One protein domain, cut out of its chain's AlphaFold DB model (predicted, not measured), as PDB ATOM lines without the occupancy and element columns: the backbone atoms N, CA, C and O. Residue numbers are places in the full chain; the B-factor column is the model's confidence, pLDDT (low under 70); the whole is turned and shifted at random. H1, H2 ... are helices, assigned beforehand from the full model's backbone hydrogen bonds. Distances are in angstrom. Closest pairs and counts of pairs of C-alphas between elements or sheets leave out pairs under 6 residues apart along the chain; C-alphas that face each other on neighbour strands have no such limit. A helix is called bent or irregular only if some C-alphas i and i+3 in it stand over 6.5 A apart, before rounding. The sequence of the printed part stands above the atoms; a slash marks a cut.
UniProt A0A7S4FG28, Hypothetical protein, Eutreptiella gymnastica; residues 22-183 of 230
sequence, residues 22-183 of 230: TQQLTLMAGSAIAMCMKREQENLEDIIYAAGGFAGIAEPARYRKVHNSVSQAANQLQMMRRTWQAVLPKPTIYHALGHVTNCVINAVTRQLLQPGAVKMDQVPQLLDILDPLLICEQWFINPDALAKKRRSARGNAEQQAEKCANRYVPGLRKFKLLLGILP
ATOM      1  N   THR A  22     -59.112 -44.381  61.181       80.69
ATOM      2  CA  THR A  22     -58.973 -44.194  59.728       80.69
ATOM      3  C   THR A  22     -58.776 -42.716  59.368       80.69
ATOM      4  O   THR A  22     -57.945 -42.378  58.517       80.69
ATOM      5  N   GLN A  23     -59.493 -41.818  60.047       80.25
ATOM      6  CA  GLN A  23     -59.352 -40.375  59.881       80.25
ATOM      7  C   GLN A  23     -57.973 -39.888  60.347       80.25
ATOM      8  O   GLN A  23     -57.299 -39.174  59.603       80.25
ATOM      9  N   GLN A  24     -57.512 -40.322  61.522       83.31
ATOM     10  CA  GLN A  24     -56.185 -39.981  62.039       83.31
ATOM     11  C   GLN A  24     -55.059 -40.481  61.125       83.31
ATOM     12  O   GLN A  24     -54.154 -39.714  60.795       83.31
ATOM     13  N   LEU A  25     -55.143 -41.721  60.633       84.06
ATOM     14  CA  LEU A  25     -54.168 -42.271  59.686       84.06
ATOM     15  C   LEU A  25     -54.133 -41.489  58.368       84.06
ATOM     16  O   LEU A  25     -53.056 -41.256  57.821       84.06
ATOM     17  N   THR A  26     -55.288 -41.043  57.873       82.62
ATOM     18  CA  THR A  26     -55.365 -40.232  56.647       82.62
ATOM     19  C   THR A  26     -54.710 -38.864  56.843       82.62
ATOM     20  O   THR A  26     -53.952 -38.415  55.981       82.62
ATOM     21  N   LEU A  27     -54.943 -38.220  57.991       83.88
ATOM     22  CA  LEU A  27     -54.301 -36.951  58.347       83.88
ATOM     23  C   LEU A  27     -52.782 -37.112  58.489       83.88
ATOM     24  O   LEU A  27     -52.022 -36.326  57.921       83.88
ATOM     25  N   MET A  28     -52.335 -38.166  59.176       86.94
ATOM     26  CA  MET A  28     -50.916 -38.493  59.306       86.94
ATOM     27  C   MET A  28     -50.267 -38.734  57.942       86.94
ATOM     28  O   MET A  28     -49.231 -38.139  57.651       86.94
ATOM     29  N   ALA A  29     -50.891 -39.540  57.079       84.69
ATOM     30  CA  ALA A  29     -50.398 -39.802  55.731       84.69
ATOM     31  C   ALA A  29     -50.303 -38.513  54.898       84.69
ATOM     32  O   ALA A  29     -49.283 -38.276  54.251       84.69
ATOM     33  N   GLY A  30     -51.320 -37.648  54.961       85.62
ATOM     34  CA  GLY A  30     -51.302 -36.341  54.300       85.62
ATOM     35  C   GLY A  30     -50.151 -35.455  54.784       85.62
ATOM     36  O   GLY A  30     -49.415 -34.902  53.966       85.62
ATOM     37  N   SER A  31     -49.941 -35.379  56.102       88.06
ATOM     38  CA  SER A  31     -48.844 -34.601  56.692       88.06
ATOM     39  C   SER A  31     -47.463 -35.141  56.300       88.06
ATOM     40  O   SER A  31     -46.578 -34.367  55.941       88.06
ATOM     41  N   ALA A  32     -47.289 -36.466  56.283       88.19
ATOM     42  CA  ALA A  32     -46.044 -37.114  55.890       88.19
ATOM     43  C   ALA A  32     -45.707 -36.848  54.418       88.19
ATOM     44  O   ALA A  32     -44.569 -36.505  54.102       88.19
ATOM     45  N   ILE A  33     -46.698 -36.935  53.525       87.44
ATOM     46  CA  ILE A  33     -46.516 -36.612  52.104       87.44
ATOM     47  C   ILE A  33     -46.119 -35.144  51.941       87.44
ATOM     48  O   ILE A  33     -45.155 -34.860  51.235       87.44
ATOM     49  N   ALA A  34     -46.804 -34.221  52.622       88.88
ATOM     50  CA  ALA A  34     -46.479 -32.798  52.561       88.88
ATOM     51  C   ALA A  34     -45.049 -32.506  53.053       88.88
ATOM     52  O   ALA A  34     -44.325 -31.740  52.417       88.88
ATOM     53  N   MET A  35     -44.606 -33.157  54.134       90.31
ATOM     54  CA  MET A  35     -43.230 -33.040  54.631       90.31
ATOM     55  C   MET A  35     -42.202 -33.589  53.635       90.31
ATOM     56  O   MET A  35     -41.191 -32.934  53.384       90.31
ATOM     57  N   CYS A  36     -42.464 -34.755  53.037       89.31
ATOM     58  CA  CYS A  36     -41.604 -35.322  51.997       89.31
ATOM     59  C   CYS A  36     -41.515 -34.403  50.775       89.31
ATOM     60  O   CYS A  36     -40.423 -34.180  50.263       89.31
ATOM     61  N   MET A  37     -42.642 -33.841  50.331       91.94
ATOM     62  CA  MET A  37     -42.675 -32.886  49.224       91.94
ATOM     63  C   MET A  37     -41.856 -31.637  49.532       91.94
ATOM     64  O   MET A  37     -41.056 -31.232  48.697       91.94
ATOM     65  N   LYS A  38     -42.027 -31.049  50.721       92.25
ATOM     66  CA  LYS A  38     -41.307 -29.835  51.114       92.25
ATOM     67  C   LYS A  38     -39.795 -30.062  51.157       92.25
ATOM     68  O   LYS A  38     -39.052 -29.293  50.562       92.25
ATOM     69  N   ARG A  39     -39.354 -31.150  51.794       93.44
ATOM     70  CA  ARG A  39     -37.933 -31.525  51.845       93.44
ATOM     71  C   ARG A  39     -37.335 -31.657  50.448       93.44
ATOM     72  O   ARG A  39     -36.208 -31.247  50.202       93.44
ATOM     73  N   GLU A  40     -38.088 -32.268  49.547       92.94
ATOM     74  CA  GLU A  40     -37.613 -32.529  48.199       92.94
ATOM     75  C   GLU A  40     -37.600 -31.270  47.327       92.94
ATOM     76  O   GLU A  40     -36.704 -31.107  46.507       92.94
ATOM     77  N   GLN A  41     -38.543 -30.351  47.547       94.38
ATOM     78  CA  GLN A  41     -38.512 -29.011  46.963       94.38
ATOM     79  C   GLN A  41     -37.269 -28.239  47.402       94.38
ATOM     80  O   GLN A  41     -36.553 -27.739  46.544       94.38
ATOM     81  N   GLU A  42     -36.985 -28.198  48.706       93.44
ATOM     82  CA  GLU A  42     -35.796 -27.531  49.257       93.44
ATOM     83  C   GLU A  42     -34.512 -28.110  48.643       93.44
ATOM     84  O   GLU A  42     -33.692 -27.374  48.104       93.44
ATOM     85  N   ASN A  43     -34.391 -29.439  48.604       94.38
ATOM     86  CA  ASN A  43     -33.234 -30.117  48.019       94.38
ATOM     87  C   ASN A  43     -33.059 -29.813  46.519       94.38
ATOM     88  O   ASN A  43     -31.957 -29.535  46.049       94.38
ATOM     89  N   LEU A  44     -34.144 -29.856  45.743       93.56
ATOM     90  CA  LEU A  44     -34.085 -29.563  44.313       93.56
ATOM     91  C   LEU A  44     -33.800 -28.084  44.034       93.56
ATOM     92  O   LEU A  44     -33.071 -27.781  43.088       93.56
ATOM     93  N   GLU A  45     -34.336 -27.167  44.839       93.31
ATOM     94  CA  GLU A  45     -33.966 -25.754  44.763       93.31
ATOM     95  C   GLU A  45     -32.479 -25.573  45.056       93.31
ATOM     96  O   GLU A  45     -31.797 -24.931  44.258       93.31
ATOM     97  N   ASP A  46     -31.948 -26.201  46.106       93.50
ATOM     98  CA  ASP A  46     -30.525 -26.141  46.447       93.50
ATOM     99  C   ASP A  46     -29.635 -26.659  45.308       93.50
ATOM    100  O   ASP A  46     -28.639 -26.021  44.966       93.50
ATOM    101  N   ILE A  47     -30.011 -27.763  44.652       92.88
ATOM    102  CA  ILE A  47     -29.286 -28.304  43.487       92.88
ATOM    103  C   ILE A  47     -29.243 -27.289  42.338       92.88
ATOM    104  O   ILE A  47     -28.193 -27.093  41.711       92.88
ATOM    105  N   ILE A  48     -30.371 -26.631  42.063       92.50
ATOM    106  CA  ILE A  48     -30.483 -25.624  41.005       92.50
ATOM    107  C   ILE A  48     -29.729 -24.342  41.390       92.50
ATOM    108  O   ILE A  48     -29.029 -23.769  40.554       92.50
ATOM    109  N   TYR A  49     -29.790 -23.891  42.643       91.06
ATOM    110  CA  TYR A  49     -29.049 -22.718  43.121       91.06
ATOM    111  C   TYR A  49     -27.539 -22.966  43.221       91.06
ATOM    112  O   TYR A  49     -26.756 -22.056  42.936       91.06
ATOM    113  N   ALA A  50     -27.105 -24.196  43.501       89.12
ATOM    114  CA  ALA A  50     -25.695 -24.579  43.514       89.12
ATOM    115  C   ALA A  50     -25.011 -24.401  42.145       89.12
ATOM    116  O   ALA A  50     -23.795 -24.174  42.091       89.12
ATOM    117  N   ALA A  51     -25.773 -24.433  41.042       88.06
ATOM    118  CA  ALA A  51     -25.272 -24.102  39.706       88.06
ATOM    119  C   ALA A  51     -24.706 -22.668  39.647       88.06
ATOM    120  O   ALA A  51     -23.715 -22.418  38.956       88.06
ATOM    121  N   GLY A  52     -25.259 -21.752  40.450       84.62
ATOM    122  CA  GLY A  52     -24.849 -20.352  40.518       84.62
ATOM    123  C   GLY A  52     -25.336 -19.521  39.330       84.62
ATOM    124  O   GLY A  52     -24.650 -18.581  38.935       84.62
ATOM    125  N   GLY A  53     -26.476 -19.878  38.733       87.50
ATOM    126  CA  GLY A  53     -27.028 -19.196  37.564       87.50
ATOM    127  C   GLY A  53     -26.433 -19.650  36.230       87.50
ATOM    128  O   GLY A  53     -25.470 -20.417  36.168       87.50
ATOM    129  N   PHE A  54     -27.005 -19.118  35.151       87.62
ATOM    130  CA  PHE A  54     -26.707 -19.492  33.764       87.62
ATOM    131  C   PHE A  54     -25.642 -18.610  33.090       87.62
ATOM    132  O   PHE A  54     -25.312 -18.798  31.921       87.62
ATOM    133  N   ALA A  55     -25.063 -17.654  33.820       86.50
ATOM    134  CA  ALA A  55     -24.090 -16.731  33.251       86.50
ATOM    135  C   ALA A  55     -22.788 -17.457  32.878       86.50
ATOM    136  O   ALA A  55     -22.218 -18.188  33.691       86.50
ATOM    137  N   GLY A  56     -22.280 -17.208  31.668       83.94
ATOM    138  CA  GLY A  56     -20.970 -17.709  31.246       83.94
ATOM    139  C   GLY A  56     -20.953 -19.181  30.835       83.94
ATOM    140  O   GLY A  56     -19.901 -19.807  30.910       83.94
ATOM    141  N   ILE A  57     -22.084 -19.739  30.385       88.69
ATOM    142  CA  ILE A  57     -22.178 -21.141  29.932       88.69
ATOM    143  C   ILE A  57     -21.182 -21.475  28.811       88.69
ATOM    144  O   ILE A  57     -20.768 -22.621  28.714       88.69
ATOM    145  N   ALA A  58     -20.716 -20.493  28.033       86.75
ATOM    146  CA  ALA A  58     -19.675 -20.714  27.025       86.75
ATOM    147  C   ALA A  58     -18.351 -21.265  27.600       86.75
ATOM    148  O   ALA A  58     -17.562 -21.857  26.866       86.75
ATOM    149  N   GLU A  59     -18.079 -21.071  28.895       90.50
ATOM    150  CA  GLU A  59     -16.911 -21.652  29.549       90.50
ATOM    151  C   GLU A  59     -17.152 -23.149  29.842       90.50
ATOM    152  O   GLU A  59     -18.093 -23.481  30.567       90.50
ATOM    153  N   PRO A  60     -16.285 -24.077  29.387       89.44
ATOM    154  CA  PRO A  60     -16.510 -25.518  29.552       89.44
ATOM    155  C   PRO A  60     -16.718 -25.979  31.003       89.44
ATOM    156  O   PRO A  60     -17.526 -26.873  31.272       89.44
ATOM    157  N   ALA A  61     -16.011 -25.366  31.958       90.44
ATOM    158  CA  ALA A  61     -16.178 -25.661  33.380       90.44
ATOM    159  C   ALA A  61     -17.564 -25.236  33.889       90.44
ATOM    160  O   ALA A  61     -18.221 -25.991  34.614       90.44
ATOM    161  N   ARG A  62     -18.032 -24.053  33.465       91.38
ATOM    162  CA  ARG A  62     -19.358 -23.527  33.796       91.38
ATOM    163  C   ARG A  62     -20.453 -24.373  33.157       91.38
ATOM    164  O   ARG A  62     -21.361 -24.797  33.870       91.38
ATOM    165  N   TYR A  63     -20.322 -24.679  31.865       91.69
ATOM    166  CA  TYR A  63     -21.228 -25.561  31.133       91.69
ATOM    167  C   TYR A  63     -21.438 -26.868  31.894       91.69
ATOM    168  O   TYR A  63     -22.562 -27.215  32.244       91.69
ATOM    169  N   ARG A  64     -20.342 -27.561  32.237       91.56
ATOM    170  CA  ARG A  64     -20.406 -28.852  32.927       91.56
ATOM    171  C   ARG A  64     -21.080 -28.739  34.291       91.56
ATOM    172  O   ARG A  64     -21.857 -29.617  34.651       91.56
ATOM    173  N   LYS A  65     -20.799 -27.675  35.046       92.62
ATOM    174  CA  LYS A  65     -21.421 -27.445  36.355       92.62
ATOM    175  C   LYS A  65     -22.937 -27.267  36.229       92.62
ATOM    176  O   LYS A  65     -23.680 -27.975  36.901       92.62
ATOM    177  N   VAL A  66     -23.383 -26.370  35.348       93.06
ATOM    178  CA  VAL A  66     -24.810 -26.088  35.122       93.06
ATOM    179  C   VAL A  66     -25.521 -27.327  34.572       93.06
ATOM    180  O   VAL A  66     -26.550 -27.731  35.110       93.06
ATOM    181  N   HIS A  67     -24.935 -27.979  33.566       93.06
ATOM    182  CA  HIS A  67     -25.452 -29.214  32.986       93.06
ATOM    183  C   HIS A  67     -25.629 -30.309  34.045       93.06
ATOM    184  O   HIS A  67     -26.679 -30.947  34.100       93.06
ATOM    185  N   ASN A  68     -24.632 -30.516  34.911       93.25
ATOM    186  CA  ASN A  68     -24.707 -31.517  35.973       93.25
ATOM    187  C   ASN A  68     -25.813 -31.203  36.983       93.25
ATOM    188  O   ASN A  68     -26.567 -32.109  37.323       93.25
ATOM    189  N   SER A  69     -25.947 -29.948  37.425       94.00
ATOM    190  CA  SER A  69     -27.014 -29.535  38.346       94.00
ATOM    191  C   SER A  69     -28.407 -29.753  37.750       94.00
ATOM    192  O   SER A  69     -29.266 -30.357  38.391       94.00
ATOM    193  N   VAL A  70     -28.634 -29.323  36.505       93.62
ATOM    194  CA  VAL A  70     -29.937 -29.496  35.840       93.62
ATOM    195  C   VAL A  70     -30.230 -30.975  35.578       93.62
ATOM    196  O   VAL A  70     -31.329 -31.447  35.869       93.62
ATOM    197  N   SER A  71     -29.232 -31.737  35.121       93.44
ATOM    198  CA  SER A  71     -29.358 -33.185  34.922       93.44
ATOM    199  C   SER A  71     -29.648 -33.917  36.231       93.44
ATOM    200  O   SER A  71     -30.469 -34.830  36.261       93.44
ATOM    201  N   GLN A  72     -29.003 -33.519  37.329       94.19
ATOM    202  CA  GLN A  72     -29.247 -34.081  38.653       94.19
ATOM    203  C   GLN A  72     -30.689 -33.824  39.099       94.19
ATOM    204  O   GLN A  72     -31.364 -34.772  39.499       94.19
ATOM    205  N   ALA A  73     -31.184 -32.591  38.955       94.25
ATOM    206  CA  ALA A  73     -32.569 -32.253  39.276       94.25
ATOM    207  C   ALA A  73     -33.573 -33.053  38.420       94.25
ATOM    208  O   ALA A  73     -34.531 -33.617  38.952       94.25
ATOM    209  N   ALA A  74     -33.332 -33.174  37.110       93.44
ATOM    210  CA  ALA A  74     -34.180 -33.954  36.206       93.44
ATOM    211  C   ALA A  74     -34.198 -35.452  36.570       93.44
ATOM    212  O   ALA A  74     -35.265 -36.071  36.650       93.44
ATOM    213  N   ASN A  75     -33.027 -36.029  36.856       93.12
ATOM    214  CA  ASN A  75     -32.891 -37.425  37.276       93.12
ATOM    215  C   ASN A  75     -33.601 -37.686  38.606       93.12
ATOM    216  O   ASN A  75     -34.297 -38.691  38.754       93.12
ATOM    217  N   GLN A  76     -33.469 -36.769  39.560       92.81
ATOM    218  CA  GLN A  76     -34.109 -36.870  40.861       92.81
ATOM    219  C   GLN A  76     -35.634 -36.814  40.742       92.81
ATOM    220  O   GLN A  76     -36.309 -37.711  41.244       92.81
ATOM    221  N   LEU A  77     -36.181 -35.879  39.957       93.50
ATOM    222  CA  LEU A  77     -37.610 -35.849  39.621       93.50
ATOM    223  C   LEU A  77     -38.088 -37.174  38.994       93.50
ATOM    224  O   LEU A  77     -39.154 -37.693  39.346       93.50
ATOM    225  N   GLN A  78     -37.295 -37.767  38.097       92.12
ATOM    226  CA  GLN A  78     -37.627 -39.052  37.480       92.12
ATOM    227  C   GLN A  78     -37.597 -40.210  38.492       92.12
ATOM    228  O   GLN A  78     -38.471 -41.085  38.457       92.12
ATOM    229  N   MET A  79     -36.616 -40.231  39.398       91.56
ATOM    230  CA  MET A  79     -36.534 -41.218  40.477       91.56
ATOM    231  C   MET A  79     -37.729 -41.093  41.420       91.56
ATOM    232  O   MET A  79     -38.401 -42.093  41.676       91.56
ATOM    233  N   MET A  80     -38.061 -39.878  41.858       90.81
ATOM    234  CA  MET A  80     -39.231 -39.620  42.696       90.81
ATOM    235  C   MET A  80     -40.511 -40.126  42.051       90.81
ATOM    236  O   MET A  80     -41.293 -40.808  42.708       90.81
ATOM    237  N   ARG A  81     -40.719 -39.843  40.758       90.69
ATOM    238  CA  ARG A  81     -41.882 -40.344  40.024       90.69
ATOM    239  C   ARG A  81     -41.989 -41.861  40.150       90.69
ATOM    240  O   ARG A  81     -43.060 -42.357  40.481       90.69
ATOM    241  N   ARG A  82     -40.896 -42.596  39.917       90.25
ATOM    242  CA  ARG A  82     -40.879 -44.069  40.009       90.25
ATOM    243  C   ARG A  82     -41.195 -44.547  41.426       90.25
ATOM    244  O   ARG A  82     -42.030 -45.434  41.592       90.25
ATOM    245  N   THR A  83     -40.574 -43.942  42.436       90.00
ATOM    246  CA  THR A  83     -40.736 -44.351  43.836       90.00
ATOM    247  C   THR A  83     -42.130 -44.017  44.365       90.00
ATOM    248  O   THR A  83     -42.787 -44.861  44.969       90.00
ATOM    249  N   TRP A  84     -42.635 -42.813  44.097       89.81
ATOM    250  CA  TRP A  84     -43.949 -42.367  44.563       89.81
ATOM    251  C   TRP A  84     -45.087 -43.058  43.818       89.81
ATOM    252  O   TRP A  84     -46.136 -43.289  44.409       89.81
ATOM    253  N   GLN A  85     -44.886 -43.463  42.559       87.44
ATOM    254  CA  GLN A  85     -45.901 -44.194  41.790       87.44
ATOM    255  C   GLN A  85     -46.171 -45.592  42.351       87.44
ATOM    256  O   GLN A  85     -47.266 -46.119  42.163       87.44
ATOM    257  N   ALA A  86     -45.205 -46.177  43.058       85.69
ATOM    258  CA  ALA A  86     -45.379 -47.462  43.724       85.69
ATOM    259  C   ALA A  86     -46.194 -47.366  45.028       85.69
ATOM    260  O   ALA A  86     -46.737 -48.376  45.472       85.69
ATOM    261  N   VAL A  87     -46.278 -46.177  45.638       85.88
ATOM    262  CA  VAL A  87     -46.812 -45.991  47.000       85.88
ATOM    263  C   VAL A  87     -48.089 -45.146  47.019       85.88
ATOM    264  O   VAL A  87     -48.985 -45.405  47.820       85.88
ATOM    265  N   LEU A  88     -48.200 -44.142  46.147       85.12
ATOM    266  CA  LEU A  88     -49.294 -43.173  46.161       85.12
ATOM    267  C   LEU A  88     -50.413 -43.520  45.166       85.12
ATOM    268  O   LEU A  88     -50.146 -43.954  44.042       85.12
ATOM    269  N   PRO A  89     -51.681 -43.231  45.514       85.44
ATOM    270  CA  PRO A  89     -52.781 -43.259  44.560       85.44
ATOM    271  C   PRO A  89     -52.557 -42.290  43.390       85.44
ATOM    272  O   PRO A  89     -52.027 -41.192  43.568       85.44
ATOM    273  N   LYS A  90     -53.061 -42.656  42.201       80.38
ATOM    274  CA  LYS A  90     -52.964 -41.860  40.960       80.38
ATOM    275  C   LYS A  90     -53.266 -40.351  41.112       80.38
ATOM    276  O   LYS A  90     -52.476 -39.561  40.609       80.38
ATOM    277  N   PRO A  91     -54.363 -39.899  41.754       81.12
ATOM    278  CA  PRO A  91     -54.618 -38.460  41.869       81.12
ATOM    279  C   PRO A  91     -53.587 -37.757  42.762       81.12
ATOM    280  O   PRO A  91     -53.128 -36.666  42.435       81.12
ATOM    281  N   THR A  92     -53.175 -38.406  43.852       84.31
ATOM    282  CA  THR A  92     -52.226 -37.857  44.823       84.31
ATOM    283  C   THR A  92     -50.828 -37.719  44.233       84.31
ATOM    284  O   THR A  92     -50.186 -36.698  44.454       84.31
ATOM    285  N   ILE A  93     -50.369 -38.686  43.426       88.56
ATOM    286  CA  ILE A  93     -49.059 -38.574  42.772       88.56
ATOM    287  C   ILE A  93     -48.998 -37.414  41.782       88.56
ATOM    288  O   ILE A  93     -47.996 -36.709  41.771       88.56
ATOM    289  N   TYR A  94     -50.038 -37.174  40.975       88.12
ATOM    290  CA  TYR A  94     -50.006 -36.061  40.021       88.12
ATOM    291  C   TYR A  94     -49.934 -34.710  40.727       88.12
ATOM    292  O   TYR A  94     -49.175 -33.845  40.303       88.12
ATOM    293  N   HIS A  95     -50.666 -34.546  41.831       88.69
ATOM    294  CA  HIS A  95     -50.558 -33.345  42.655       88.69
ATOM    295  C   HIS A  95     -49.180 -33.221  43.306       88.69
ATOM    296  O   HIS A  95     -48.543 -32.178  43.179       88.69
ATOM    297  N   ALA A  96     -48.696 -34.281  43.957       89.75
ATOM    298  CA  ALA A  96     -47.424 -34.252  44.664       89.75
ATOM    299  C   ALA A  96     -46.249 -33.989  43.712       89.75
ATOM    300  O   ALA A  96     -45.481 -33.053  43.913       89.75
ATOM    301  N   LEU A  97     -46.150 -34.766  42.631       91.19
ATOM    302  CA  LEU A  97     -45.109 -34.610  41.619       91.19
ATOM    303  C   LEU A  97     -45.231 -33.264  40.900       91.19
ATOM    304  O   LEU A  97     -44.222 -32.612  40.680       91.19
ATOM    305  N   GLY A  98     -46.454 -32.813  40.599       91.00
ATOM    306  CA  GLY A  98     -46.704 -31.518  39.968       91.00
ATOM    307  C   GLY A  98     -46.167 -30.357  40.794       91.00
ATOM    308  O   GLY A  98     -45.431 -29.521  40.277       91.00
ATOM    309  N   HIS A  99     -46.437 -30.357  42.099       91.50
ATOM    310  CA  HIS A  99     -45.917 -29.348  43.020       91.50
ATOM    311  C   HIS A  99     -44.386 -29.328  43.093       91.50
ATOM    312  O   HIS A  99     -43.800 -28.246  43.152       91.50
ATOM    313  N   VAL A 100     -43.733 -30.492  43.100       93.44
ATOM    314  CA  VAL A 100     -42.265 -30.548  43.138       93.44
ATOM    315  C   VAL A 100     -41.661 -30.143  41.791       93.44
ATOM    316  O   VAL A 100     -40.775 -29.297  41.750       93.44
ATOM    317  N   THR A 101     -42.189 -30.642  40.671       93.56
ATOM    318  CA  THR A 101     -41.760 -30.217  39.329       93.56
ATOM    319  C   THR A 101     -41.942 -28.711  39.137       93.56
ATOM    320  O   THR A 101     -41.043 -28.045  38.633       93.56
ATOM    321  N   ASN A 102     -43.064 -28.145  39.583       94.31
ATOM    322  CA  ASN A 102     -43.330 -26.710  39.490       94.31
ATOM    323  C   ASN A 102     -42.302 -25.872  40.254       94.31
ATOM    324  O   ASN A 102     -41.933 -24.793  39.801       94.31
ATOM    325  N   CYS A 103     -41.822 -26.373  41.391       94.38
ATOM    326  CA  CYS A 103     -40.763 -25.733  42.159       94.38
ATOM    327  C   CYS A 103     -39.454 -25.660  41.351       94.38
ATOM    328  O   CYS A 103     -38.913 -24.567  41.192       94.38
ATOM    329  N   VAL A 104     -39.027 -26.760  40.719       94.62
ATOM    330  CA  VAL A 104     -37.834 -26.783  39.845       94.62
ATOM    331  C   VAL A 104     -37.984 -25.849  38.647       94.62
ATOM    332  O   VAL A 104     -37.102 -25.034  38.381       94.62
ATOM    333  N   ILE A 105     -39.118 -25.926  37.946       94.75
ATOM    334  CA  ILE A 105     -39.400 -25.076  36.781       94.75
ATOM    335  C   ILE A 105     -39.372 -23.595  37.169       94.75
ATOM    336  O   ILE A 105     -38.764 -22.784  36.470       94.75
ATOM    337  N   ASN A 106     -39.966 -23.235  38.307       94.00
ATOM    338  CA  ASN A 106     -39.940 -21.863  38.799       94.00
ATOM    339  C   ASN A 106     -38.532 -21.430  39.217       94.00
ATOM    340  O   ASN A 106     -38.146 -20.302  38.922       94.00
ATOM    341  N   ALA A 107     -37.751 -22.295  39.867       93.38
ATOM    342  CA  ALA A 107     -36.375 -21.989  40.254       93.38
ATOM    343  C   ALA A 107     -35.496 -21.696  39.029       93.38
ATOM    344  O   ALA A 107     -34.807 -20.675  38.993       93.38
ATOM    345  N   VAL A 108     -35.590 -22.531  37.992       93.44
ATOM    346  CA  VAL A 108     -34.898 -22.326  36.712       93.44
ATOM    347  C   VAL A 108     -35.380 -21.049  36.024       93.44
ATOM    348  O   VAL A 108     -34.561 -20.218  35.640       93.44
ATOM    349  N   THR A 109     -36.696 -20.844  35.923       92.50
ATOM    350  CA  THR A 109     -37.280 -19.639  35.304       92.50
ATOM    351  C   THR A 109     -36.799 -18.368  36.003       92.50
ATOM    352  O   THR A 109     -36.396 -17.416  35.339       92.50
ATOM    353  N   ARG A 110     -36.760 -18.360  37.343       91.94
ATOM    354  CA  ARG A 110     -36.233 -17.233  38.126       91.94
ATOM    355  C   ARG A 110     -34.769 -16.959  37.807       91.94
ATOM    356  O   ARG A 110     -34.410 -15.801  37.648       91.94
ATOM    357  N   GLN A 111     -33.935 -17.994  37.706       90.88
ATOM    358  CA  GLN A 111     -32.521 -17.827  37.362       90.88
ATOM    359  C   GLN A 111     -32.315 -17.324  35.926       90.88
ATOM    360  O   GLN A 111     -31.403 -16.538  35.692       90.88
ATOM    361  N   LEU A 112     -33.161 -17.729  34.975       90.44
ATOM    362  CA  LEU A 112     -33.114 -17.240  33.591       90.44
ATOM    363  C   LEU A 112     -33.525 -15.772  33.452       90.44
ATOM    364  O   LEU A 112     -33.020 -15.077  32.576       90.44
ATOM    365  N   LEU A 113     -34.430 -15.305  34.311       89.62
ATOM    366  CA  LEU A 113     -34.889 -13.916  34.334       89.62
ATOM    367  C   LEU A 113     -33.964 -12.987  35.138       89.62
ATOM    368  O   LEU A 113     -34.263 -11.802  35.272       89.62
ATOM    369  N   GLN A 114     -32.846 -13.486  35.676       89.31
ATOM    370  CA  GLN A 114     -31.870 -12.623  36.339       89.31
ATOM    371  C   GLN A 114     -31.116 -11.752  35.318       89.31
ATOM    372  O   GLN A 114     -30.773 -12.224  34.230       89.31
ATOM    373  N   PRO A 115     -30.798 -10.491  35.660       83.12
ATOM    374  CA  PRO A 115     -29.987  -9.639  34.799       83.12
ATOM    375  C   PRO A 115     -28.641 -10.294  34.467       83.12
ATOM    376  O   PRO A 115     -27.905 -10.707  35.363       83.12
ATOM    377  N   GLY A 116     -28.308 -10.381  33.179       81.75
ATOM    378  CA  GLY A 116     -27.051 -10.990  32.730       81.75
ATOM    379  C   GLY A 116     -27.015 -12.520  32.823       81.75
ATOM    380  O   GLY A 116     -25.933 -13.098  32.720       81.75
ATOM    381  N   ALA A 117     -28.167 -13.177  33.003       82.75
ATOM    382  CA  ALA A 117     -28.264 -14.631  33.086       82.75
ATOM    383  C   ALA A 117     -27.735 -15.350  31.840       82.75
ATOM    384  O   ALA A 117     -27.069 -16.366  31.981       82.75
ATOM    385  N   VAL A 118     -28.016 -14.857  30.632       86.81
ATOM    386  CA  VAL A 118     -27.578 -15.513  29.392       86.81
ATOM    387  C   VAL A 118     -27.441 -14.502  28.259       86.81
ATOM    388  O   VAL A 118     -28.219 -13.558  28.160       86.81
ATOM    389  N   LYS A 119     -26.448 -14.697  27.394       86.56
ATOM    390  CA  LYS A 119     -26.277 -13.919  26.159       86.56
ATOM    391  C   LYS A 119     -26.767 -14.720  24.952       86.56
ATOM    392  O   LYS A 119     -26.775 -15.948  24.999       86.56
ATOM    393  N   MET A 120     -27.129 -14.046  23.857       85.62
ATOM    394  CA  MET A 120     -27.667 -14.710  22.654       85.62
ATOM    395  C   MET A 120     -26.764 -15.815  22.078       85.62
ATOM    396  O   MET A 120     -27.268 -16.831  21.612       85.62
ATOM    397  N   ASP A 121     -25.440 -15.669  22.150       86.31
ATOM    398  CA  ASP A 121     -24.462 -16.675  21.706       86.31
ATOM    399  C   ASP A 121     -24.484 -17.966  22.546       86.31
ATOM    400  O   ASP A 121     -24.074 -19.025  22.078       86.31
ATOM    401  N   GLN A 122     -24.995 -17.888  23.776       88.19
ATOM    402  CA  GLN A 122     -25.069 -18.996  24.731       88.19
ATOM    403  C   GLN A 122     -26.437 -19.687  24.737       88.19
ATOM    404  O   GLN A 122     -26.574 -20.760  25.326       88.19
ATOM    405  N   VAL A 123     -27.443 -19.102  24.077       90.31
ATOM    406  CA  VAL A 123     -28.818 -19.622  24.054       90.31
ATOM    407  C   VAL A 123     -28.897 -21.069  23.552       90.31
ATOM    408  O   VAL A 123     -29.544 -21.855  24.236       90.31
ATOM    409  N   PRO A 124     -28.230 -21.486  22.455       90.69
ATOM    410  CA  PRO A 124     -28.316 -22.878  21.999       90.69
ATOM    411  C   PRO A 124     -27.855 -23.881  23.067       90.69
ATOM    412  O   PRO A 124     -28.573 -24.820  23.385       90.69
ATOM    413  N   GLN A 125     -26.712 -23.610  23.706       90.81
ATOM    414  CA  GLN A 125     -26.172 -24.459  24.775       90.81
ATOM    415  C   GLN A 125     -27.093 -24.497  25.997       90.81
ATOM    416  O   GLN A 125     -27.216 -25.527  26.653       90.81
ATOM    417  N   LEU A 126     -27.734 -23.371  26.318       91.56
ATOM    418  CA  LEU A 126     -28.705 -23.298  27.400       91.56
ATOM    419  C   LEU A 126     -29.951 -24.142  27.097       91.56
ATOM    420  O   LEU A 126     -30.412 -24.862  27.980       91.56
ATOM    421  N   LEU A 127     -30.487 -24.066  25.877       92.06
ATOM    422  CA  LEU A 127     -31.651 -24.857  25.472       92.06
ATOM    423  C   LEU A 127     -31.357 -26.360  25.577       92.06
ATOM    424  O   LEU A 127     -32.172 -27.082  26.148       92.06
ATOM    425  N   ASP A 128     -30.169 -26.801  25.153       91.25
ATOM    426  CA  ASP A 128     -29.740 -28.203  25.274       91.25
ATOM    427  C   ASP A 128     -29.707 -28.681  26.736       91.25
ATOM    428  O   ASP A 128     -30.129 -29.794  27.049       91.25
ATOM    429  N   ILE A 129     -29.232 -27.836  27.660       92.31
ATOM    430  CA  ILE A 129     -29.183 -28.165  29.093       92.31
ATOM    431  C   ILE A 129     -30.592 -28.269  29.695       92.31
ATOM    432  O   ILE A 129     -30.810 -29.046  30.625       92.31
ATOM    433  N   LEU A 130     -31.536 -27.461  29.209       93.12
ATOM    434  CA  LEU A 130     -32.885 -27.354  29.766       93.12
ATOM    435  C   LEU A 130     -33.885 -28.343  29.154       93.12
ATOM    436  O   LEU A 130     -34.910 -28.618  29.785       93.12
ATOM    437  N   ASP A 131     -33.585 -28.912  27.986       90.38
ATOM    438  CA  ASP A 131     -34.430 -29.886  27.285       90.38
ATOM    439  C   ASP A 131     -34.911 -31.061  28.170       90.38
ATOM    440  O   ASP A 131     -36.112 -31.360  28.171       90.38
ATOM    441  N   PRO A 132     -34.079 -31.667  29.048       89.19
ATOM    442  CA  PRO A 132     -34.526 -32.750  29.927       89.19
ATOM    443  C   PRO A 132     -35.688 -32.374  30.860       89.19
ATOM    444  O   PRO A 132     -36.472 -33.242  31.253       89.19
ATOM    445  N   LEU A 133     -35.835 -31.092  31.215       89.19
ATOM    446  CA  LEU A 133     -36.931 -30.627  32.069       89.19
ATOM    447  C   LEU A 133     -38.275 -30.610  31.326       89.19
ATOM    448  O   LEU A 133     -39.317 -30.784  31.962       89.19
ATOM    449  N   LEU A 134     -38.272 -30.481  29.995       86.81
ATOM    450  CA  LEU A 134     -39.489 -30.501  29.173       86.81
ATOM    451  C   LEU A 134     -40.142 -31.886  29.124       86.81
ATOM    452  O   LEU A 134     -41.365 -31.997  29.018       86.81
ATOM    453  N   ILE A 135     -39.359 -32.952  29.315       84.06
ATOM    454  CA  ILE A 135     -39.858 -34.335  29.376       84.06
ATOM    455  C   ILE A 135     -40.888 -34.509  30.509       84.06
ATOM    456  O   ILE A 135     -41.774 -35.367  30.422       84.06
ATOM    457  N   CYS A 136     -40.830 -33.668  31.550       81.62
ATOM    458  CA  CYS A 136     -41.765 -33.701  32.673       81.62
ATOM    459  C   CYS A 136     -43.223 -33.454  32.254       81.62
ATOM    460  O   CYS A 136     -44.132 -33.977  32.897       81.62
ATOM    461  N   GLU A 137     -43.469 -32.718  31.163       84.19
ATOM    462  CA  GLU A 137     -44.821 -32.443  30.651       84.19
ATOM    463  C   GLU A 137     -45.599 -33.740  30.390       84.19
ATOM    464  O   GLU A 137     -46.761 -33.885  30.781       84.19
ATOM    465  N   GLN A 138     -44.916 -34.735  29.820       83.88
ATOM    466  CA  GLN A 138     -45.508 -36.018  29.446       83.88
ATOM    467  C   GLN A 138     -45.985 -36.828  30.657       83.88
ATOM    468  O   GLN A 138     -46.802 -37.739  30.524       83.88
ATOM    469  N   TRP A 139     -45.490 -36.518  31.856       85.25
ATOM    470  CA  TRP A 139     -45.810 -37.272  33.065       85.25
ATOM    471  C   TRP A 139     -47.222 -36.985  33.561       85.25
ATOM    472  O   TRP A 139     -47.827 -37.845  34.198       85.25
ATOM    473  N   PHE A 140     -47.753 -35.805  33.241       82.69
ATOM    474  CA  PHE A 140     -49.068 -35.334  33.679       82.69
ATOM    475  C   PHE A 140     -50.171 -35.605  32.651       82.69
ATOM    476  O   PHE A 140     -51.350 -35.327  32.894       82.69
ATOM    477  N   ILE A 141     -49.809 -36.190  31.510       76.75
ATOM    478  CA  ILE A 141     -50.754 -36.606  30.485       76.75
ATOM    479  C   ILE A 141     -51.423 -37.901  30.949       76.75
ATOM    480  O   ILE A 141     -50.837 -38.981  30.912       76.75
ATOM    481  N   ASN A 142     -52.677 -37.804  31.395       66.00
ATOM    482  CA  ASN A 142     -53.469 -38.985  31.719       66.00
ATOM    483  C   ASN A 142     -54.168 -39.509  30.444       66.00
ATOM    484  O   ASN A 142     -55.083 -38.841  29.941       66.00
ATOM    485  N   PRO A 143     -53.794 -40.697  29.927       59.03
ATOM    486  CA  PRO A 143     -54.382 -41.249  28.708       59.03
ATOM    487  C   PRO A 143     -55.889 -41.511  28.852       59.03
ATOM    488  O   PRO A 143     -56.637 -41.303  27.897       59.03
ATOM    489  N   ASP A 144     -56.367 -41.854  30.054       56.94
ATOM    490  CA  ASP A 144     -57.790 -42.104  30.318       56.94
ATOM    491  C   ASP A 144     -58.614 -40.805  30.297       56.94
ATOM    492  O   ASP A 144     -59.771 -40.788  29.867       56.94
ATOM    493  N   ALA A 145     -58.018 -39.690  30.737       56.31
ATOM    494  CA  ALA A 145     -58.649 -38.372  30.690       56.31
ATOM    495  C   ALA A 145     -58.733 -37.841  29.250       56.31
ATOM    496  O   ALA A 145     -59.758 -37.273  28.858       56.31
ATOM    497  N   LEU A 146     -57.691 -38.083  28.447       53.88
ATOM    498  CA  LEU A 146     -57.694 -37.785  27.017       53.88
ATOM    499  C   LEU A 146     -58.722 -38.648  26.268       53.88
ATOM    500  O   LEU A 146     -59.494 -38.117  25.473       53.88
ATOM    501  N   ALA A 147     -58.812 -39.948  26.557       54.25
ATOM    502  CA  ALA A 147     -59.757 -40.855  25.898       54.25
ATOM    503  C   ALA A 147     -61.236 -40.534  26.196       54.25
ATOM    504  O   ALA A 147     -62.095 -40.725  25.332       54.25
ATOM    505  N   LYS A 148     -61.549 -40.019  27.395       54.03
ATOM    506  CA  LYS A 148     -62.910 -39.583  27.759       54.03
ATOM    507  C   LYS A 148     -63.301 -38.249  27.106       54.03
ATOM    508  O   LYS A 148     -64.438 -38.123  26.665       54.03
ATOM    509  N   LYS A 149     -62.372 -37.290  26.974       51.03
ATOM    510  CA  LYS A 149     -62.626 -35.973  26.342       51.03
ATOM    511  C   LYS A 149     -62.548 -35.965  24.812       51.03
ATOM    512  O   LYS A 149     -63.206 -35.140  24.182       51.03
ATOM    513  N   ARG A 150     -61.808 -36.892  24.189       51.47
ATOM    514  CA  ARG A 150     -61.768 -37.045  22.717       51.47
ATOM    515  C   ARG A 150     -63.121 -37.424  22.111       51.47
ATOM    516  O   ARG A 150     -63.329 -37.195  20.927       51.47
ATOM    517  N   ARG A 151     -64.049 -37.954  22.914       50.97
ATOM    518  CA  ARG A 151     -65.427 -38.236  22.479       50.97
ATOM    519  C   ARG A 151     -66.310 -36.984  22.408       50.97
ATOM    520  O   ARG A 151     -67.393 -37.068  21.848       50.97
ATOM    521  N   SER A 152     -65.865 -35.845  22.952       52.25
ATOM    522  CA  SER A 152     -66.675 -34.625  23.078       52.25
ATOM    523  C   SER A 152     -66.063 -33.366  22.448       52.25
ATOM    524  O   SER A 152     -66.763 -32.367  22.334       52.25
ATOM    525  N   ALA A 153     -64.790 -33.365  22.036       52.53
ATOM    526  CA  ALA A 153     -64.174 -32.190  21.415       52.53
ATOM    527  C   ALA A 153     -63.168 -32.571  20.321       52.53
ATOM    528  O   ALA A 153     -62.184 -33.268  20.572       52.53
ATOM    529  N   ARG A 154     -63.393 -32.046  19.112       48.50
ATOM    530  CA  ARG A 154     -62.496 -32.090  17.945       48.50
ATOM    531  C   ARG A 154     -61.340 -31.085  18.117       48.50
ATOM    532  O   ARG A 154     -61.125 -30.235  17.266       48.50
ATOM    533  N   GLY A 155     -60.677 -31.106  19.273       54.53
ATOM    534  CA  GLY A 155     -59.558 -30.219  19.602       54.53
ATOM    535  C   GLY A 155     -58.220 -30.946  19.486       54.53
ATOM    536  O   GLY A 155     -58.144 -32.135  19.803       54.53
ATOM    537  N   ASN A 156     -57.178 -30.232  19.045       63.47
ATOM    538  CA  ASN A 156     -55.810 -30.745  18.943       63.47
ATOM    539  C   ASN A 156     -55.394 -31.420  20.261       63.47
ATOM    540  O   ASN A 156     -55.414 -30.799  21.325       63.47
ATOM    541  N   ALA A 157     -55.028 -32.704  20.192       63.59
ATOM    542  CA  ALA A 157     -54.661 -33.513  21.358       63.59
ATOM    543  C   ALA A 157     -53.504 -32.895  22.168       63.59
ATOM    544  O   ALA A 157     -53.441 -33.057  23.385       63.59
ATOM    545  N   GLU A 158     -52.646 -32.140  21.489       64.62
ATOM    546  CA  GLU A 158     -51.495 -31.426  22.035       64.62
ATOM    547  C   GLU A 158     -51.896 -30.265  22.957       64.62
ATOM    548  O   GLU A 158     -51.485 -30.231  24.112       64.62
ATOM    549  N   GLN A 159     -52.828 -29.403  22.534       68.56
ATOM    550  CA  GLN A 159     -53.363 -28.328  23.386       68.56
ATOM    551  C   GLN A 159     -54.066 -28.875  24.635       68.56
ATOM    552  O   GLN A 159     -54.104 -28.239  25.689       68.56
ATOM    553  N   GLN A 160     -54.670 -30.061  24.532       68.56
ATOM    554  CA  GLN A 160     -55.327 -30.696  25.670       68.56
ATOM    555  C   GLN A 160     -54.315 -31.317  26.643       68.56
ATOM    556  O   GLN A 160     -54.559 -31.281  27.851       68.56
ATOM    557  N   ALA A 161     -53.208 -31.864  26.133       69.69
ATOM    558  CA  ALA A 161     -52.092 -32.350  26.936       69.69
ATOM    559  C   ALA A 161     -51.422 -31.203  27.705       69.69
ATOM    560  O   ALA A 161     -51.266 -31.302  28.922       69.69
ATOM    561  N   GLU A 162     -51.168 -30.082  27.029       74.50
ATOM    562  CA  GLU A 162     -50.591 -28.878  27.629       74.50
ATOM    563  C   GLU A 162     -51.483 -28.329  28.756       74.50
ATOM    564  O   GLU A 162     -51.034 -28.116  29.881       74.50
ATOM    565  N   LYS A 163     -52.798 -28.205  28.514       79.19
ATOM    566  CA  LYS A 163     -53.768 -27.800  29.551       79.19
ATOM    567  C   LYS A 163     -53.777 -28.742  30.757       79.19
ATOM    568  O   LYS A 163     -54.020 -28.302  31.879       79.19
ATOM    569  N   CYS A 164     -53.562 -30.040  30.542       78.00
ATOM    570  CA  CYS A 164     -53.484 -31.012  31.627       78.00
ATOM    571  C   CYS A 164     -52.191 -30.861  32.434       78.00
ATOM    572  O   CYS A 164     -52.264 -30.888  33.660       78.00
ATOM    573  N   ALA A 165     -51.048 -30.658  31.781       83.56
ATOM    574  CA  ALA A 165     -49.776 -30.430  32.459       83.56
ATOM    575  C   ALA A 165     -49.778 -29.110  33.245       83.56
ATOM    576  O   ALA A 165     -49.467 -29.115  34.435       83.56
ATOM    577  N   ASN A 166     -50.267 -28.021  32.642       85.06
ATOM    578  CA  ASN A 166     -50.364 -26.700  33.275       85.06
ATOM    579  C   ASN A 166     -51.260 -26.687  34.526       85.06
ATOM    580  O   ASN A 166     -51.077 -25.854  35.408       85.06
ATOM    581  N   ARG A 167     -52.210 -27.625  34.649       87.75
ATOM    582  CA  ARG A 167     -53.022 -27.772  35.869       87.75
ATOM    583  C   ARG A 167     -52.192 -28.219  37.077       87.75
ATOM    584  O   ARG A 167     -52.517 -27.842  38.198       87.75
ATOM    585  N   TYR A 168     -51.184 -29.061  36.863       88.12
ATOM    586  CA  TYR A 168     -50.333 -29.590  37.932       88.12
ATOM    587  C   TYR A 168     -49.024 -28.807  38.072       88.12
ATOM    588  O   TYR A 168     -48.480 -28.725  39.169       88.12
ATOM    589  N   VAL A 169     -48.544 -28.220  36.973       91.00
ATOM    590  CA  VAL A 169     -47.298 -27.455  36.883       91.00
ATOM    591  C   VAL A 169     -47.601 -26.084  36.263       91.00
ATOM    592  O   VAL A 169     -47.357 -25.880  35.075       91.00
ATOM    593  N   PRO A 170     -48.174 -25.133  37.022       89.62
ATOM    594  CA  PRO A 170     -48.596 -23.839  36.479       89.62
ATOM    595  C   PRO A 170     -47.452 -23.021  35.854       89.62
ATOM    596  O   PRO A 170     -47.678 -22.309  34.879       89.62
ATOM    597  N   GLY A 171     -46.220 -23.151  36.354       89.56
ATOM    598  CA  GLY A 171     -45.040 -22.470  35.808       89.56
ATOM    599  C   GLY A 171     -44.557 -23.013  34.459       89.56
ATOM    600  O   GLY A 171     -43.760 -22.358  33.789       89.56
ATOM    601  N   LEU A 172     -45.045 -24.183  34.024       90.94
ATOM    602  CA  LEU A 172     -44.586 -24.838  32.796       90.94
ATOM    603  C   LEU A 172     -44.874 -24.005  31.546       90.94
ATOM    604  O   LEU A 172     -44.015 -23.916  30.671       90.94
ATOM    605  N   ARG A 173     -46.046 -23.362  31.471       90.62
ATOM    606  CA  ARG A 173     -46.409 -22.501  30.336       90.62
ATOM    607  C   ARG A 173     -45.423 -21.346  30.183       90.62
ATOM    608  O   ARG A 173     -44.832 -21.191  29.119       90.62
ATOM    609  N   LYS A 174     -45.201 -20.590  31.263       91.56
ATOM    610  CA  LYS A 174     -44.259 -19.463  31.277       91.56
ATOM    611  C   LYS A 174     -42.846 -19.912  30.911       91.56
ATOM    612  O   LYS A 174     -42.186 -19.256  30.114       91.56
ATOM    613  N   PHE A 175     -42.409 -21.058  31.430       92.62
ATOM    614  CA  PHE A 175     -41.112 -21.637  31.095       92.62
ATOM    615  C   PHE A 175     -40.992 -22.001  29.609       92.62
ATOM    616  O   PHE A 175     -40.023 -21.608  28.968       92.62
ATOM    617  N   LYS A 176     -41.985 -22.681  29.023       91.25
ATOM    618  CA  LYS A 176     -41.992 -23.012  27.586       91.25
ATOM    619  C   LYS A 176     -42.000 -21.761  26.711       91.25
ATOM    620  O   LYS A 176     -41.264 -21.712  25.729       91.25
ATOM    621  N   LEU A 177     -42.783 -20.746  27.082       90.75
ATOM    622  CA  LEU A 177     -42.760 -19.454  26.396       90.75
ATOM    623  C   LEU A 177     -41.372 -18.812  26.492       90.75
ATOM    624  O   LEU A 177     -40.856 -18.364  25.476       90.75
ATOM    625  N   LEU A 178     -40.734 -18.843  27.667       91.62
ATOM    626  CA  LEU A 178     -39.376 -18.332  27.860       91.62
ATOM    627  C   LEU A 178     -38.369 -19.036  26.936       91.62
ATOM    628  O   LEU A 178     -37.607 -18.374  26.239       91.62
ATOM    629  N   LEU A 179     -38.394 -20.369  26.874       90.75
ATOM    630  CA  LEU A 179     -37.531 -21.124  25.960       90.75
ATOM    631  C   LEU A 179     -37.817 -20.808  24.486       90.75
ATOM    632  O   LEU A 179     -36.891 -20.795  23.681       90.75
ATOM    633  N   GLY A 180     -39.076 -20.527  24.141       89.81
ATOM    634  CA  GLY A 180     -39.483 -20.131  22.795       89.81
ATOM    635  C   GLY A 180     -39.018 -18.729  22.395       89.81
ATOM    636  O   GLY A 180     -38.700 -18.526  21.226       89.81
ATOM    637  N   ILE A 181     -38.937 -17.781  23.337       90.50
ATOM    638  CA  ILE A 181     -38.498 -16.399  23.064       90.50
ATOM    639  C   ILE A 181     -36.982 -16.214  23.111       90.50
ATOM    640  O   ILE A 181     -36.467 -15.353  22.402       90.50
ATOM    641  N   LEU A 182     -36.258 -17.015  23.903       89.00
ATOM    642  CA  LEU A 182     -34.794 -16.953  24.007       89.00
ATOM    643  C   LEU A 182     -34.065 -16.968  22.645       89.00
ATOM    644  O   LEU A 182     -33.143 -16.173  22.482       89.00
ATOM    645  N   PRO A 183     -34.428 -17.818  21.661       89.69
ATOM    646  CA  PRO A 183     -33.752 -17.844  20.363       89.69
ATOM    647  C   PRO A 183     -34.238 -16.767  19.376       89.69
ATOM    648  O   PRO A 183     -33.704 -16.673  18.269       89.69
TER     649      PRO A 183
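Overview. This is residues 22 to 183 of the 230 residues of the protein "Hypothetical protein" of Eutreptiella gymnastica (UniProt A0A7S4FG28). Four long helices, H1 to H4, run up and down side by side and, with shorter H7, make a bundle of five with H3 at its core. H6, set crosswise to H3 and H4, and small H5 make an arm to one side; residues 151 to 156 stick out at its tip, and residues 22 to 29 of H1 at one end of the bundle. The 162 printed residues hold seven named helices, H1 to H7 in order, and no named strand: all helix. The whole is compact, with a radius of gyration of the C-alphas of 17.5 A, and flat, spanning 55 by 43 by 23 A.

Arrangement. H1, residues 22 to 50, touches H2, residues 60 to 85, with residues 44 to 50 alone, in a hairpin at a shallow tilt of 11 degrees; the closest C-alphas, of Ile 47 and Ser 69, are 5.8 A apart. H3, residues 90 to 112, is the hub and touches H1, with the closest C-alphas, of Gln 41 and Val 100, at 5.6 A. H4, residues 120 to 140, is irregular, with C-alphas 121 and 124 7.3 A apart, and touches H2 the same way; the closest C-alphas are His 67 and Ile 129, 5.5 A. H5, residues 143 to 149, only just touches H6, residues 157 to 168, with 3 pairs of C-alphas within 8 A, the closest Leu 146 and Gln 160 at 7.6 A. H6 touches H3 about perpendicular at 87 degrees, the closest C-alphas being Gly 98 and Tyr 168, 4.6 A. H7, residues 171 to 181, touches H3 at a steep tilt of 40 degrees, the closest C-alphas being Asn 102 and Gly 171, 5.9 A. Every O i to N i+4 pair is within hydrogen-bond range in H1, H2, H3, H5 and H7, against 7 of 8 in H6 and 6 of 17 in H4, where 14 of 18 O i to N i+3 pairs are.

Along the chain. H1 is 41.9 A long from C-alpha 22 at (-58.973, -44.194, 59.728), H2 36.9 A, H3 32.5 A and H4 31.7 A. H7 ends at C-alpha 181 (-38.498, -16.399, 23.064).

Size, cuts and confidence. The C-alphas farthest apart, of Thr 22 and Asp 121, are 58.3 A apart. The printed part has no cut and no long link. Residues 142 to 161 have pLDDT under 70.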